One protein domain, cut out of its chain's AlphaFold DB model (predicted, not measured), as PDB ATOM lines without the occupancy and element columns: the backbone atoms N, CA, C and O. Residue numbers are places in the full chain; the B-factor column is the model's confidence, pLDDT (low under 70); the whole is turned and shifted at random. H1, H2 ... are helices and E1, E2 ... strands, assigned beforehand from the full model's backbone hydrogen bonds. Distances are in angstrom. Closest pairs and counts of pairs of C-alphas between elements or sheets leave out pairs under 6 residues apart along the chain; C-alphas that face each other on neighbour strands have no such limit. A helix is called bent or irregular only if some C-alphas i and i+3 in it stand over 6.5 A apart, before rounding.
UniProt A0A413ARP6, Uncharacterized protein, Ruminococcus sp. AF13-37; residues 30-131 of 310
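This is residues 30 to 131 of the 310 residues of an uncharacterized protein of Ruminococcus sp. AF13-37 (UniProt A0A413ARP6). One long helix, H1, packs with its residues 60 to 71 on a strongly twisted, branched sheet of six strands, mostly at the edge strand E1, while its earlier residues reach beyond the sheet. An unnamed stretch, residues 30 to 48, passes E4 and runs out to the far end of the helix. The printed part has 102 residues, with one named helix followed by six named strands, and its class is mixed, helices and strands. E1, E2, E3 and E4 form a meander, each strand the antiparallel neighbour of the one before; E5 is parallel to E3 and antiparallel to E6. The whole is only just compact, close to loose, with a radius of gyration of the C-alphas of 14.8 A, and elongated, spanning 48 by 29 by 23 A.

Start at residues 34 to 35, which pair in parallel with residues 105 to 106 of E4, residues 103 to 107. Next comes H1, residues 49 to 71, which is on the sheet; 17 of its 19 O i to N i+4 pairs are within hydrogen-bond range. Its closest C-alphas to E1, residues 75 to 78, are those of Arg 64 and Tyr 77, 6.4 A apart. E1 forms a hairpin with E2, residues 83 to 86, where N 76 and O 85 are 2.9 A apart. E2 forms another with E3, residues 89 to 97, where N 91 and O 84 are 2.8 A apart. E3 bends by 72 degrees at residue 92; E2 and E4 lie on one side of it, and E5, residues 113 to 119, on the other side. In the hairpin of E3 and E4, look for N 96 and O 104, 2.8 A apart. Between E3 and E5, N 92 and O 113 are 2.7 A apart. E5 and E6, residues 125 to 130, form a hairpin with N 116 and O 129 at 2.8 A. E4 and E6 are apart.

Find C-alpha 49 at (38.719, 30.008, -20.060); from there H1 runs 31.7 A, with a kink of 31 degrees near residue 65, and it is irregular, C-alphas 66 and 69 being 7.3 A apart. E1 and E2 measure 10.3 A each. E3, the longest strand, begins at C-alpha 89, (18.076, 6.209, -22.882), and measures 20.8 A. E4 measures 12.7 A and E5 19.4 A. E6 measures 15.1 A and ends at C-alpha 130, (17.092, 1.745, -31.969).

The two C-alphas farthest apart are those of Thr 48 and Asp 121, at 47.9 A. The printed part has no cut, and the links between its named elements are tight. The mean pLDDT of the printed part is 71.2; look for values under 70 in residues 30 to 59, 61 to 62, 66, 97 and 99 to 103.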
ATOM      1  N   TYR A  30      32.881   1.755 -45.780       32.06
ATOM      2  CA  TYR A  30      32.327   2.662 -44.795       32.06
ATOM      3  C   TYR A  30      32.992   4.022 -44.984       32.06
ATOM      4  O   TYR A  30      34.162   4.207 -44.646       32.06
ATOM      5  N   ASP A  31      32.233   4.970 -45.520       31.48
ATOM      6  CA  ASP A  31      32.488   6.384 -45.307       31.48
ATOM      7  C   ASP A  31      32.168   6.693 -43.840       31.48
ATOM      8  O   ASP A  31      31.033   6.978 -43.455       31.48
ATOM      9  N   MET A  32      33.181   6.545 -42.984       32.19
ATOM     10  CA  MET A  32      33.153   6.978 -41.588       32.19
ATOM     11  C   MET A  32      33.266   8.509 -41.517       32.19
ATOM     12  O   MET A  32      34.111   9.045 -40.800       32.19
ATOM     13  N   GLY A  33      32.382   9.225 -42.218       29.09
ATOM     14  CA  GLY A  33      32.132  10.661 -42.078       29.09
ATOM     15  C   GLY A  33      31.522  11.037 -40.721       29.09
ATOM     16  O   GLY A  33      30.811  12.035 -40.606       29.09
ATOM     17  N   GLY A  34      31.783  10.240 -39.680       27.28
ATOM     18  CA  GLY A  34      31.445  10.589 -38.316       27.28
ATOM     19  C   GLY A  34      32.167  11.867 -37.935       27.28
ATOM     20  O   GLY A  34      33.389  11.988 -38.082       27.28
ATOM     21  N   LYS A  35      31.397  12.838 -37.441       36.84
ATOM     22  CA  LYS A  35      31.954  13.974 -36.720       36.84
ATOM     23  C   LYS A  35      32.685  13.399 -35.496       36.84
ATOM     24  O   LYS A  35      32.068  13.106 -34.480       36.84
ATOM     25  N   VAL A  36      34.003  13.214 -35.601       30.03
ATOM     26  CA  VAL A  36      34.881  13.186 -34.426       30.03
ATOM     27  C   VAL A  36      34.869  14.619 -33.921       30.03
ATOM     28  O   VAL A  36      35.606  15.471 -34.422       30.03
ATOM     29  N   PHE A  37      33.934  14.906 -33.020       32.94
ATOM     30  CA  PHE A  37      33.943  16.152 -32.283       32.94
ATOM     31  C   PHE A  37      35.233  16.191 -31.476       32.94
ATOM     32  O   PHE A  37      35.717  15.176 -30.977       32.94
ATOM     33  N   ILE A  38      35.838  17.369 -31.474       29.42
ATOM     34  CA  ILE A  38      37.122  17.646 -30.858       29.42
ATOM     35  C   ILE A  38      36.995  17.244 -29.388       29.42
ATOM     36  O   ILE A  38      36.369  17.959 -28.611       29.42
ATOM     37  N   SER A  39      37.584  16.106 -29.003       29.95
ATOM     38  CA  SER A  39      37.956  15.922 -27.609       29.95
ATOM     39  C   SER A  39      38.822  17.121 -27.242       29.95
ATOM     40  O   SER A  39      39.654  17.557 -28.045       29.95
ATOM     41  N   GLU A  40      38.597  17.677 -26.053       35.88
ATOM     42  CA  GLU A  40      39.199  18.915 -25.534       35.88
ATOM     43  C   GLU A  40      40.738  18.988 -25.632       35.88
ATOM     44  O   GLU A  40      41.329  20.030 -25.345       35.88
ATOM     45  N   ASP A  41      41.401  17.924 -26.075       34.28
ATOM     46  CA  ASP A  41      42.830  17.702 -25.941       34.28
ATOM     47  C   ASP A  41      43.686  18.095 -27.158       34.28
ATOM     48  O   ASP A  41      44.899  18.233 -27.018       34.28
ATOM     49  N   SER A  42      43.127  18.309 -28.362       35.94
ATOM     50  CA  SER A  42      43.989  18.452 -29.562       35.94
ATOM     51  C   SER A  42      44.147  19.869 -30.144       35.94
ATOM     52  O   SER A  42      45.052  20.094 -30.947       35.94
ATOM     53  N   SER A  43      43.345  20.863 -29.740       39.94
ATOM     54  CA  SER A  43      43.470  22.228 -30.307       39.94
ATOM     55  C   SER A  43      43.241  23.389 -29.324       39.94
ATOM     56  O   SER A  43      43.394  24.551 -29.690       39.94
ATOM     57  N   SER A  44      42.933  23.107 -28.055       38.44
ATOM     58  CA  SER A  44      42.520  24.118 -27.065       38.44
ATOM     59  C   SER A  44      43.672  24.791 -26.302       38.44
ATOM     60  O   SER A  44      43.434  25.666 -25.469       38.44
ATOM     61  N   SER A  45      44.930  24.421 -26.570       42.78
ATOM     62  CA  SER A  45      46.073  24.758 -25.706       42.78
ATOM     63  C   SER A  45      46.451  26.247 -25.652       42.78
ATOM     64  O   SER A  45      47.301  26.617 -24.843       42.78
ATOM     65  N   ASN A  46      45.804  27.113 -26.445       48.53
ATOM     66  CA  ASN A  46      46.014  28.569 -26.438       48.53
ATOM     67  C   ASN A  46      44.752  29.404 -26.124       48.53
ATOM     68  O   ASN A  46      44.814  30.625 -26.247       48.53
ATOM     69  N   LEU A  47      43.626  28.790 -25.739       48.69
ATOM     70  CA  LEU A  47      42.376  29.513 -25.456       48.69
ATOM     71  C   LEU A  47      42.278  29.930 -23.985       48.69
ATOM     72  O   LEU A  47      42.639  29.172 -23.080       48.69
ATOM     73  N   THR A  48      41.746  31.125 -23.742       59.88
ATOM     74  CA  THR A  48      41.335  31.559 -22.404       59.88
ATOM     75  C   THR A  48      40.103  30.780 -21.936       59.88
ATOM     76  O   THR A  48      39.335  30.261 -22.742       59.88
ATOM     77  N   GLU A  49      39.886  30.707 -20.623       65.12
ATOM     78  CA  GLU A  49      38.719  30.008 -20.060       65.12
ATOM     79  C   GLU A  49      37.387  30.614 -20.543       65.12
ATOM     80  O   GLU A  49      36.442  29.878 -20.801       65.12
ATOM     81  N   GLU A  50      37.337  31.934 -20.765       66.19
ATOM     82  CA  GLU A  50      36.161  32.614 -21.330       66.19
ATOM     83  C   GLU A  50      35.890  32.189 -22.785       66.19
ATOM     84  O   GLU A  50      34.742  32.021 -23.190       66.19
ATOM     85  N   GLU A  51      36.936  31.986 -23.589       53.28
ATOM     86  CA  GLU A  51      36.800  31.508 -24.971       53.28
ATOM     87  C   GLU A  51      36.380  30.038 -25.028       53.28
ATOM     88  O   GLU A  51      35.606  29.662 -25.907       53.28
ATOM     89  N   LYS A  52      36.838  29.212 -24.079       52.62
ATOM     90  CA  LYS A  52      36.401  27.815 -23.953       52.62
ATOM     91  C   LYS A  52      34.928  27.713 -23.560       52.62
ATOM     92  O   LYS A  52      34.203  26.923 -24.157       52.62
ATOM     93  N   GLU A  53      34.478  28.529 -22.609       60.38
ATOM     94  CA  GLU A  53      33.073  28.580 -22.185       60.38
ATOM     95  C   GLU A  53      32.164  29.006 -23.346       60.38
ATOM     96  O   GLU A  53      31.210  28.305 -23.677       60.38
ATOM     97  N   LYS A  54      32.532  30.074 -24.067       60.53
ATOM     98  CA  LYS A  54      31.804  30.526 -25.266       60.53
ATOM     99  C   LYS A  54      31.762  29.470 -26.373       60.53
ATOM    100  O   LYS A  54      30.747  29.339 -27.056       60.53
ATOM    101  N   LEU A  55      32.849  28.721 -26.563       53.09
ATOM    102  CA  LEU A  55      32.905  27.639 -27.545       53.09
ATOM    103  C   LEU A  55      31.988  26.471 -27.154       53.09
ATOM    104  O   LEU A  55      31.307  25.922 -28.017       53.09
ATOM    105  N   SER A  56      31.943  26.127 -25.864       59.00
ATOM    106  CA  SER A  56      31.038  25.109 -25.322       59.00
ATOM    107  C   SER A  56      29.571  25.516 -25.482       59.00
ATOM    108  O   SER A  56      28.764  24.732 -25.978       59.00
ATOM    109  N   ASP A  57      29.224  26.760 -25.148       66.38
ATOM    110  CA  ASP A  57      27.860  27.275 -25.299       66.38
ATOM    111  C   ASP A  57      27.402  27.287 -26.760       66.38
ATOM    112  O   ASP A  57      26.271  26.904 -27.070       66.38
ATOM    113  N   TRP A  58      28.290  27.675 -27.678       63.03
ATOM    114  CA  TRP A  58      28.001  27.629 -29.107       63.03
ATOM    115  C   TRP A  58      27.832  26.191 -29.614       63.03
ATOM    116  O   TRP A  58      26.890  25.928 -30.357       63.03
ATOM    117  N   HIS A  59      28.685  25.255 -29.180       66.50
ATOM    118  CA  HIS A  59      28.553  23.836 -29.526       66.50
ATOM    119  C   HIS A  59      27.184  23.286 -29.115       66.50
ATOM    120  O   HIS A  59      26.499  22.647 -29.913       66.50
ATOM    121  N   LYS A  60      26.742  23.609 -27.899       72.12
ATOM    122  CA  LYS A  60      25.430  23.205 -27.384       72.12
ATOM    123  C   LYS A  60      24.284  23.787 -28.205       72.12
ATOM    124  O   LYS A  60      23.294  23.103 -28.469       72.12
ATOM    125  N   GLU A  61      24.398  25.046 -28.615       68.31
ATOM    126  CA  GLU A  61      23.385  25.693 -29.448       68.31
ATOM    127  C   GLU A  61      23.345  25.120 -30.869       68.31
ATOM    128  O   GLU A  61      22.268  24.883 -31.416       68.31
ATOM    129  N   GLU A  62      24.506  24.830 -31.455       64.94
ATOM    130  CA  GLU A  62      24.612  24.139 -32.740       64.94
ATOM    131  C   GLU A  62      23.956  22.756 -32.670       64.94
ATOM    132  O   GLU A  62      23.115  22.428 -33.506       64.94
ATOM    133  N   MET A  63      24.279  21.977 -31.637       72.50
ATOM    134  CA  MET A  63      23.702  20.656 -31.396       72.50
ATOM    135  C   MET A  63      22.174  20.706 -31.290       72.50
ATOM    136  O   MET A  63      21.490  19.895 -31.918       72.50
ATOM    137  N   ARG A  64      21.619  21.694 -30.573       73.62
ATOM    138  CA  ARG A  64      20.164  21.923 -30.522       73.62
ATOM    139  C   ARG A  64      19.577  22.195 -31.904       73.62
ATOM    140  O   ARG A  64      18.585  21.574 -32.280       73.62
ATOM    141  N   ASN A  65      20.195  23.087 -32.672       70.25
ATOM    142  CA  ASN A  65      19.693  23.467 -33.990       70.25
ATOM    143  C   ASN A  65      19.757  22.314 -34.999       70.25
ATOM    144  O   ASN A  65      18.791  22.081 -35.726       70.25
ATOM    145  N   GLU A  66      20.855  21.554 -35.025       68.19
ATOM    146  CA  GLU A  66      20.996  20.407 -35.926       68.19
ATOM    147  C   GLU A  66      19.969  19.308 -35.627       68.19
ATOM    148  O   GLU A  66      19.511  18.632 -36.549       68.19
ATOM    149  N   LEU A  67      19.588  19.135 -34.361       80.38
ATOM    150  CA  LEU A  67      18.714  18.050 -33.917       80.38
ATOM    151  C   LEU A  67      17.244  18.435 -33.785       80.38
ATOM    152  O   LEU A  67      16.411  17.545 -33.618       80.38
ATOM    153  N   ALA A  68      16.906  19.715 -33.943       80.75
ATOM    154  CA  ALA A  68      15.538  20.220 -33.838       80.75
ATOM    155  C   ALA A  68      14.538  19.436 -34.714       80.75
ATOM    156  O   ALA A  68      13.413  19.155 -34.306       80.75
ATOM    157  N   HIS A  69      14.954  19.014 -35.912       80.88
ATOM    158  CA  HIS A  69      14.109  18.240 -36.827       80.88
ATOM    159  C   HIS A  69      13.861  16.783 -36.381       80.88
ATOM    160  O   HIS A  69      12.947  16.136 -36.892       80.88
ATOM    161  N   LEU A  70      14.649  16.264 -35.432       86.25
ATOM    162  CA  LEU A  70      14.497  14.927 -34.847       86.25
ATOM    163  C   LEU A  70      13.709  14.938 -33.530       86.25
ATOM    164  O   LEU A  70      13.269  13.877 -33.076       86.25
ATOM    165  N   GLU A  71      13.459  16.114 -32.947       87.56
ATOM    166  CA  GLU A  71      12.675  16.252 -31.713       87.56
ATOM    167  C   GLU A  71      11.253  15.706 -31.867       87.56
ATOM    168  O   GLU A  71      10.754  15.024 -30.968       87.56
ATOM    169  N   CYS A  72      10.618  15.904 -33.035       87.31
ATOM    170  CA  CYS A  72       9.290  15.339 -33.320       87.31
ATOM    171  C   CYS A  72       9.264  13.802 -33.317       87.31
ATOM    172  O   CYS A  72       8.191  13.215 -33.171       87.31
ATOM    173  N   TYR A  73      10.427  13.159 -33.424       90.50
ATOM    174  CA  TYR A  73      10.583  11.708 -33.376       90.50
ATOM    175  C   TYR A  73      11.092  11.204 -32.022       90.50
ATOM    176  O   TYR A  73      11.266  10.002 -31.858       90.50
ATOM    177  N   GLY A  74      11.285  12.087 -31.034       91.81
ATOM    178  CA  GLY A  74      11.663  11.720 -29.667       91.81
ATOM    179  C   GLY A  74      13.167  11.690 -29.393       91.81
ATOM    180  O   GLY A  74      13.570  11.164 -28.354       91.81
ATOM    181  N   VAL A  75      13.988  12.233 -30.299       93.06
ATOM    182  CA  VAL A  75      15.404  12.520 -30.025       93.06
ATOM    183  C   VAL A  75      15.494  13.852 -29.296       93.06
ATOM    184  O   VAL A  75      14.930  14.840 -29.748       93.06
ATOM    185  N   THR A  76      16.214  13.901 -28.183       93.56
ATOM    186  CA  THR A  76      16.403  15.137 -27.415       93.56
ATOM    187  C   THR A  76      17.862  15.304 -27.026       93.56
ATOM    188  O   THR A  76      18.528  14.319 -26.712       93.56
ATOM    189  N   TYR A  77      18.339  16.543 -26.999       88.25
ATOM    190  CA  TYR A  77      19.689  16.892 -26.569       88.25
ATOM    191  C   TYR A  77      19.636  17.730 -25.288       88.25
ATOM    192  O   TYR A  77      18.919  18.729 -25.227       88.25
ATOM    193  N   ASP A  78      20.382  17.309 -24.268       87.38
ATOM    194  CA  ASP A  78      20.556  18.056 -23.027       87.38
ATOM    195  C   ASP A  78      21.882  18.824 -23.065       87.38
ATOM    196  O   ASP A  78      22.959  18.239 -22.989       87.38
ATOM    197  N   ALA A  79      21.790  20.150 -23.163       78.56
ATOM    198  CA  ALA A  79      22.938  21.049 -23.209       78.56
ATOM    199  C   ALA A  79      23.691  21.150 -21.868       78.56
ATOM    200  O   ALA A  79      24.857  21.545 -21.853       78.56
ATOM    201  N   ASP A  80      23.056  20.827 -20.737       82.94
ATOM    202  CA  ASP A  80      23.719  20.891 -19.430       82.94
ATOM    203  C   ASP A  80      24.672  19.704 -19.246       82.94
ATOM    204  O   ASP A  80      25.777  19.868 -18.727       82.94
ATOM    205  N   SER A  81      24.251  18.521 -19.703       82.12
ATOM    206  CA  SER A  81      25.022  17.274 -19.632       82.12
ATOM    207  C   SER A  81      25.734  16.895 -20.933       82.12
ATOM    208  O   SER A  81      26.401  15.865 -20.968       82.12
ATOM    209  N   ASP A  82      25.585  17.700 -21.987       81.19
ATOM    210  CA  ASP A  82      26.101  17.439 -23.339       81.19
ATOM    211  C   ASP A  82      25.752  16.026 -23.847       81.19
ATOM    212  O   ASP A  82      26.579  15.294 -24.381       81.19
ATOM    213  N   THR A  83      24.509  15.596 -23.605       86.31
ATOM    214  CA  THR A  83      24.093  14.202 -23.802       86.31
ATOM    215  C   THR A  83      22.861  14.096 -24.693       86.31
ATOM    216  O   THR A  83      21.888  14.842 -24.559       86.31
ATOM    217  N   LEU A  84      22.880  13.114 -25.598       88.38
ATOM    218  CA  LEU A  84      21.735  12.755 -26.431       88.38
ATOM    219  C   LEU A  84      20.870  11.687 -25.785       88.38
ATOM    220  O   LEU A  84      21.376  10.714 -25.231       88.38
ATOM    221  N   TYR A  85      19.559  11.827 -25.949       94.12
ATOM    222  CA  TYR A  85      18.571  10.883 -25.456       94.12
ATOM    223  C   TYR A  85      17.594  10.464 -26.548       94.12
ATOM    224  O   TYR A  85      17.181  11.261 -27.388       94.12
ATOM    225  N   TYR A  86      17.171   9.206 -26.479       96.62
ATOM    226  CA  TYR A  86      16.063   8.669 -27.254       96.62
ATOM    227  C   TYR A  86      15.269   7.700 -26.378       96.62
ATOM    228  O   TYR A  86      15.835   6.782 -25.783       96.62
ATOM    229  N   GLN A  87      13.960   7.935 -26.241       92.94
ATOM    230  CA  GLN A  87      13.078   7.147 -25.361       92.94
ATOM    231  C   GLN A  87      13.607   7.014 -23.911       92.94
ATOM    232  O   GLN A  87      13.454   5.977 -23.265       92.94
ATOM    233  N   GLY A  88      14.250   8.068 -23.397       92.56
ATOM    234  CA  GLY A  88      14.805   8.112 -22.040       92.56
ATOM    235  C   GLY A  88      16.132   7.367 -21.841       92.56
ATOM    236  O   GLY A  88      16.596   7.286 -20.708       92.56
ATOM    237  N   LYS A  89      16.745   6.838 -22.907       95.19
ATOM    238  CA  LYS A  89      18.076   6.209 -22.882       95.19
ATOM    239  C   LYS A  89      19.115   7.120 -23.517       95.19
ATOM    240  O   LYS A  89      18.779   7.820 -24.472       95.19
ATOM    241  N   THR A  90      20.350   7.089 -23.023       93.75
ATOM    242  CA  THR A  90      21.454   7.855 -23.617       93.75
ATOM    243  C   THR A  90      21.865   7.244 -24.953       93.75
ATOM    244  O   THR A  90      22.002   6.026 -25.089       93.75
ATOM    245  N   VAL A  91      22.044   8.081 -25.965       90.06
ATOM    246  CA  VAL A  91      22.412   7.664 -27.320       90.06
ATOM    247  C   VAL A  91      23.922   7.716 -27.454       90.06
ATOM    248  O   VAL A  91      24.495   8.754 -27.172       90.06
ATOM    249  N   ARG A  92      24.547   6.625 -27.901       92.00
ATOM    250  CA  ARG A  92      25.981   6.502 -28.176       92.00
ATOM    251  C   ARG A  92      26.339   6.883 -29.602       92.00
ATOM    252  O   ARG A  92      27.334   7.558 -29.838       92.00
ATOM    253  N   TRP A  93      25.501   6.478 -30.547       85.94
ATOM    254  CA  TRP A  93      25.582   6.895 -31.940       85.94
ATOM    255  C   TRP A  93      24.209   7.295 -32.447       85.94
ATOM    256  O   TRP A  93      23.280   6.492 -32.397       85.94
ATOM    257  N   LEU A  94      24.092   8.501 -32.992       85.81
ATOM    258  CA  LEU A  94      22.972   8.890 -33.841       85.81
ATOM    259  C   LEU A  94      23.434   8.817 -35.286       85.81
ATOM    260  O   LEU A  94      24.387   9.496 -35.657       85.81
ATOM    261  N   ILE A  95      22.772   7.989 -36.090       83.88
ATOM    262  CA  ILE A  95      23.123   7.747 -37.488       83.88
ATOM    263  C   ILE A  95      21.951   8.194 -38.361       83.88
ATOM    264  O   ILE A  95      20.917   7.528 -38.443       83.88
ATOM    265  N   ASP A  96      22.112   9.344 -39.004       79.19
ATOM    266  CA  ASP A  96      21.141   9.921 -39.924       79.19
ATOM    267  C   ASP A  96      21.503   9.579 -41.370       79.19
ATOM    268  O   ASP A  96      22.475  10.091 -41.936       79.19
ATOM    269  N   ARG A  97      20.710   8.688 -41.967       68.69
ATOM    270  CA  ARG A  97      20.866   8.284 -43.366       68.69
ATOM    271  C   ARG A  97      20.488   9.454 -44.268       68.69
ATOM    272  O   ARG A  97      19.383   9.961 -44.162       68.69
ATOM    273  N   GLN A  98      21.367   9.844 -45.178       70.19
ATOM    274  CA  GLN A  98      21.115  10.899 -46.162       70.19
ATOM    275  C   GLN A  98      20.715  10.293 -47.518       70.19
ATOM    276  O   GLN A  98      20.310   9.130 -47.608       70.19
ATOM    277  N   ILE A  99      20.803  11.095 -48.581       57.47
ATOM    278  CA  ILE A  99      20.565  10.643 -49.951       57.47
ATOM    279  C   ILE A  99      21.607   9.580 -50.341       57.47
ATOM    280  O   ILE A  99      22.803   9.762 -50.130       57.47
ATOM    281  N   GLY A 100      21.153   8.467 -50.924       61.62
ATOM    282  CA  GLY A 100      22.005   7.351 -51.333       61.62
ATOM    283  C   GLY A 100      22.552   6.526 -50.162       61.62
ATOM    284  O   GLY A 100      21.800   6.099 -49.277       61.62
ATOM    285  N   ASP A 101      23.865   6.276 -50.207       55.66
ATOM    286  CA  ASP A 101      24.631   5.526 -49.197       55.66
ATOM    287  C   ASP A 101      25.411   6.454 -48.245       55.66
ATOM    288  O   ASP A 101      26.309   6.011 -47.530       55.66
ATOM    289  N   THR A 102      25.074   7.747 -48.215       54.81
ATOM    290  CA  THR A 102      25.711   8.738 -47.340       54.81
ATOM    291  C   THR A 102      25.051   8.761 -45.960       54.81
ATOM    292  O   THR A 102      23.829   8.652 -45.834       54.81
ATOM    293  N   TYR A 103      25.853   8.952 -44.912       63.47
ATOM    294  CA  TYR A 103      25.385   9.037 -43.529       63.47
ATOM    295  C   TYR A 103      25.998  10.245 -42.825       63.47
ATOM    296  O   TYR A 103      27.193  10.503 -42.937       63.47
ATOM    297  N   LYS A 104      25.179  10.951 -42.044       72.69
ATOM    298  CA  LYS A 104      25.643  11.890 -41.023       72.69
ATOM    299  C   LYS A 104      25.584  11.171 -39.685       72.69
ATOM    300  O   LYS A 104      24.563  10.564 -39.369       72.69
ATOM    301  N   SER A 105      26.645  11.232 -38.887       75.25
ATOM    302  CA  SER A 105      26.620  10.626 -37.559       75.25
ATOM    303  C   SER A 105      27.199  11.514 -36.469       75.25
ATOM    304  O   SER A 105      28.113  12.312 -36.694       75.25
ATOM    305  N   ILE A 106      26.610  11.376 -35.283       79.12
ATOM    306  CA  ILE A 106      27.021  12.028 -34.041       79.12
ATOM    307  C   ILE A 106      27.362  10.923 -33.050       79.12
ATOM    308  O   ILE A 106      26.566  10.001 -32.858       79.12
ATOM    309  N   GLN A 107      28.533  11.030 -32.432       79.75
ATOM    310  CA  GLN A 107      29.011  10.093 -31.425       79.75
ATOM    311  C   GLN A 107      28.985  10.745 -30.043       79.75
ATOM    312  O   GLN A 107      29.505  11.843 -29.880       79.75
ATOM    313  N   MET A 108      28.441  10.024 -29.065       79.19
ATOM    314  CA  MET A 108      28.518  10.321 -27.634       79.19
ATOM    315  C   MET A 108      29.082   9.070 -26.936       79.19
ATOM    316  O   MET A 108      28.344   8.108 -26.719       79.19
ATOM    317  N   PRO A 109      30.392   8.994 -26.660       74.50
ATOM    318  CA  PRO A 109      31.059   7.755 -26.239       74.50
ATOM    319  C   PRO A 109      30.410   7.039 -25.042       74.50
ATOM    320  O   PRO A 109      30.424   5.810 -24.973       74.50
ATOM    321  N   GLU A 110      29.804   7.797 -24.131       77.19
ATOM    322  CA  GLU A 110      29.183   7.334 -22.888       77.19
ATOM    323  C   GLU A 110      27.729   6.853 -23.054       77.19
ATOM    324  O   GLU A 110      27.083   6.475 -22.074       77.19
ATOM    325  N   GLY A 111      27.182   6.876 -24.270       83.62
ATOM    326  CA  GLY A 111      25.807   6.458 -24.520       83.62
ATOM    327  C   GLY A 111      25.569   4.945 -24.390       83.62
ATOM    328  O   GLY A 111      26.475   4.124 -24.534       83.62
ATOM    329  N   GLU A 112      24.310   4.561 -24.178       92.12
ATOM    330  CA  GLU A 112      23.883   3.165 -24.013       92.12
ATOM    331  C   GLU A 112      23.367   2.520 -25.305       92.12
ATOM    332  O   GLU A 112      23.464   1.304 -25.473       92.12
ATOM    333  N   ILE A 113      22.760   3.306 -26.199       90.75
ATOM    334  CA  ILE A 113      22.093   2.797 -27.403       90.75
ATOM    335  C   ILE A 113      22.581   3.492 -28.664       90.75
ATOM    336  O   ILE A 113      22.815   4.692 -28.670       90.75
ATOM    337  N   ASP A 114      22.638   2.765 -29.772       92.50
ATOM    338  CA  ASP A 114      22.802   3.388 -31.083       92.50
ATOM    339  C   ASP A 114      21.420   3.557 -31.724       92.50
ATOM    340  O   ASP A 114      20.537   2.714 -31.544       92.50
ATOM    341  N   VAL A 115      21.209   4.648 -32.455       92.94
ATOM    342  CA  VAL A 115      19.941   4.966 -33.114       92.94
ATOM    343  C   VAL A 115      20.154   5.330 -34.575       92.94
ATOM    344  O   VAL A 115      21.172   5.901 -34.960       92.94
ATOM    345  N   TYR A 116      19.148   5.015 -35.381       89.31
ATOM    346  CA  TYR A 116      19.102   5.277 -36.809       89.31
ATOM    347  C   TYR A 116      17.860   6.077 -37.160       89.31
ATOM    348  O   TYR A 116      16.758   5.717 -36.744       89.31
ATOM    349  N   THR A 117      17.996   7.100 -37.996       87.69
ATOM    350  CA  THR A 117      16.828   7.688 -38.658       87.69
ATOM    351  C   THR A 117      16.209   6.682 -39.626       87.69
ATOM    352  O   THR A 117      16.919   5.980 -40.352       87.69
ATOM    353  N   VAL A 118      14.886   6.652 -39.687       87.12
ATOM    354  CA  VAL A 118      14.108   5.866 -40.640       87.12
ATOM    355  C   VAL A 118      13.557   6.818 -41.688       87.12
ATOM    356  O   VAL A 118      12.876   7.786 -41.356       87.12
ATOM    357  N   ARG A 119      13.877   6.549 -42.951       82.88
ATOM    358  CA  ARG A 119      13.424   7.334 -44.100       82.88
ATOM    359  C   ARG A 119      12.720   6.425 -45.100       82.88
ATOM    360  O   ARG A 119      13.062   5.247 -45.200       82.88
ATOM    361  N   GLU A 120      11.738   6.970 -45.808       79.38
ATOM    362  CA  GLU A 120      11.122   6.330 -46.974       79.38
ATOM    363  C   GLU A 120      12.057   6.365 -48.195       79.38
ATOM    364  O   GLU A 120      13.105   7.014 -48.175       79.38
ATOM    365  N   ASP A 121      11.687   5.653 -49.264       76.25
ATOM    366  CA  ASP A 121      12.471   5.573 -50.508       76.25
ATOM    367  C   ASP A 121      12.636   6.939 -51.204       76.25
ATOM    368  O   ASP A 121      13.564   7.134 -51.986       76.25
ATOM    369  N   ASP A 122      11.742   7.888 -50.916       74.56
ATOM    370  CA  ASP A 122      11.814   9.284 -51.360       74.56
ATOM    371  C   ASP A 122      12.624  10.185 -50.403       74.56
ATOM    372  O   ASP A 122      12.598  11.405 -50.535       74.56
ATOM    373  N   TYR A 123      13.357   9.586 -49.454       73.00
ATOM    374  CA  TYR A 123      14.183  10.229 -48.422       73.00
ATOM    375  C   TYR A 123      13.422  11.038 -47.370       73.00
ATOM    376  O   TYR A 123      14.039  11.665 -46.495       73.00
ATOM    377  N   ARG A 124      12.089  10.963 -47.372       78.75
ATOM    378  CA  ARG A 124      11.269  11.569 -46.331       78.75
ATOM    379  C   ARG A 124      11.527  10.876 -44.999       78.75
ATOM    380  O   ARG A 124      11.337   9.669 -44.864       78.75
ATOM    381  N   LEU A 125      11.943  11.650 -44.002       82.69
ATOM    382  CA  LEU A 125      12.089  11.174 -42.630       82.69
ATOM    383  C   LEU A 125      10.723  10.757 -42.072       82.69
ATOM    384  O   LEU A 125       9.757  11.514 -42.157       82.69
ATOM    385  N   THR A 126      10.652   9.542 -41.533       86.06
ATOM    386  CA  THR A 126       9.431   8.948 -40.968       86.06
ATOM    387  C   THR A 126       9.580   8.522 -39.518       86.06
ATOM    388  O   THR A 126       8.573   8.282 -38.855       86.06
ATOM    389  N   GLY A 127      10.807   8.432 -39.008       89.81
ATOM    390  CA  GLY A 127      11.030   8.025 -37.633       89.81
ATOM    391  C   GLY A 127      12.491   7.946 -37.239       89.81
ATOM    392  O   GLY A 127      13.398   8.251 -38.009       89.81
ATOM    393  N   VAL A 128      12.700   7.467 -36.020       93.94
ATOM    394  CA  VAL A 128      13.991   7.040 -35.489       93.94
ATOM    395  C   VAL A 128      13.786   5.650 -34.886       93.94
ATOM    396  O   VAL A 128      12.720   5.342 -34.352       93.94
ATOM    397  N   ARG A 129      14.773   4.765 -35.014       94.81
ATOM    398  CA  ARG A 129      14.748   3.410 -34.453       94.81
ATOM    399  C   ARG A 129      16.019   3.139 -33.670       94.81
ATOM    400  O   ARG A 129      17.081   3.653 -34.007       94.81
ATOM    401  N   ILE A 130      15.920   2.277 -32.667       95.00
ATOM    402  CA  ILE A 130      17.092   1.745 -31.969       95.00
ATOM    403  C   ILE A 130      17.785   0.731 -32.893       95.00
ATOM    404  O   ILE A 130      17.120   0.002 -33.640       95.00
ATOM    405  N   ALA A 131      19.113   0.714 -32.872       92.06
ATOM    406  CA  ALA A 131      19.917  -0.298 -33.539       92.06
ATOM    407  C   ALA A 131      19.623  -1.695 -32.968       92.06
ATOM    408  O   ALA A 131      19.315  -1.846 -31.782       92.06
TER     409      ALA A 131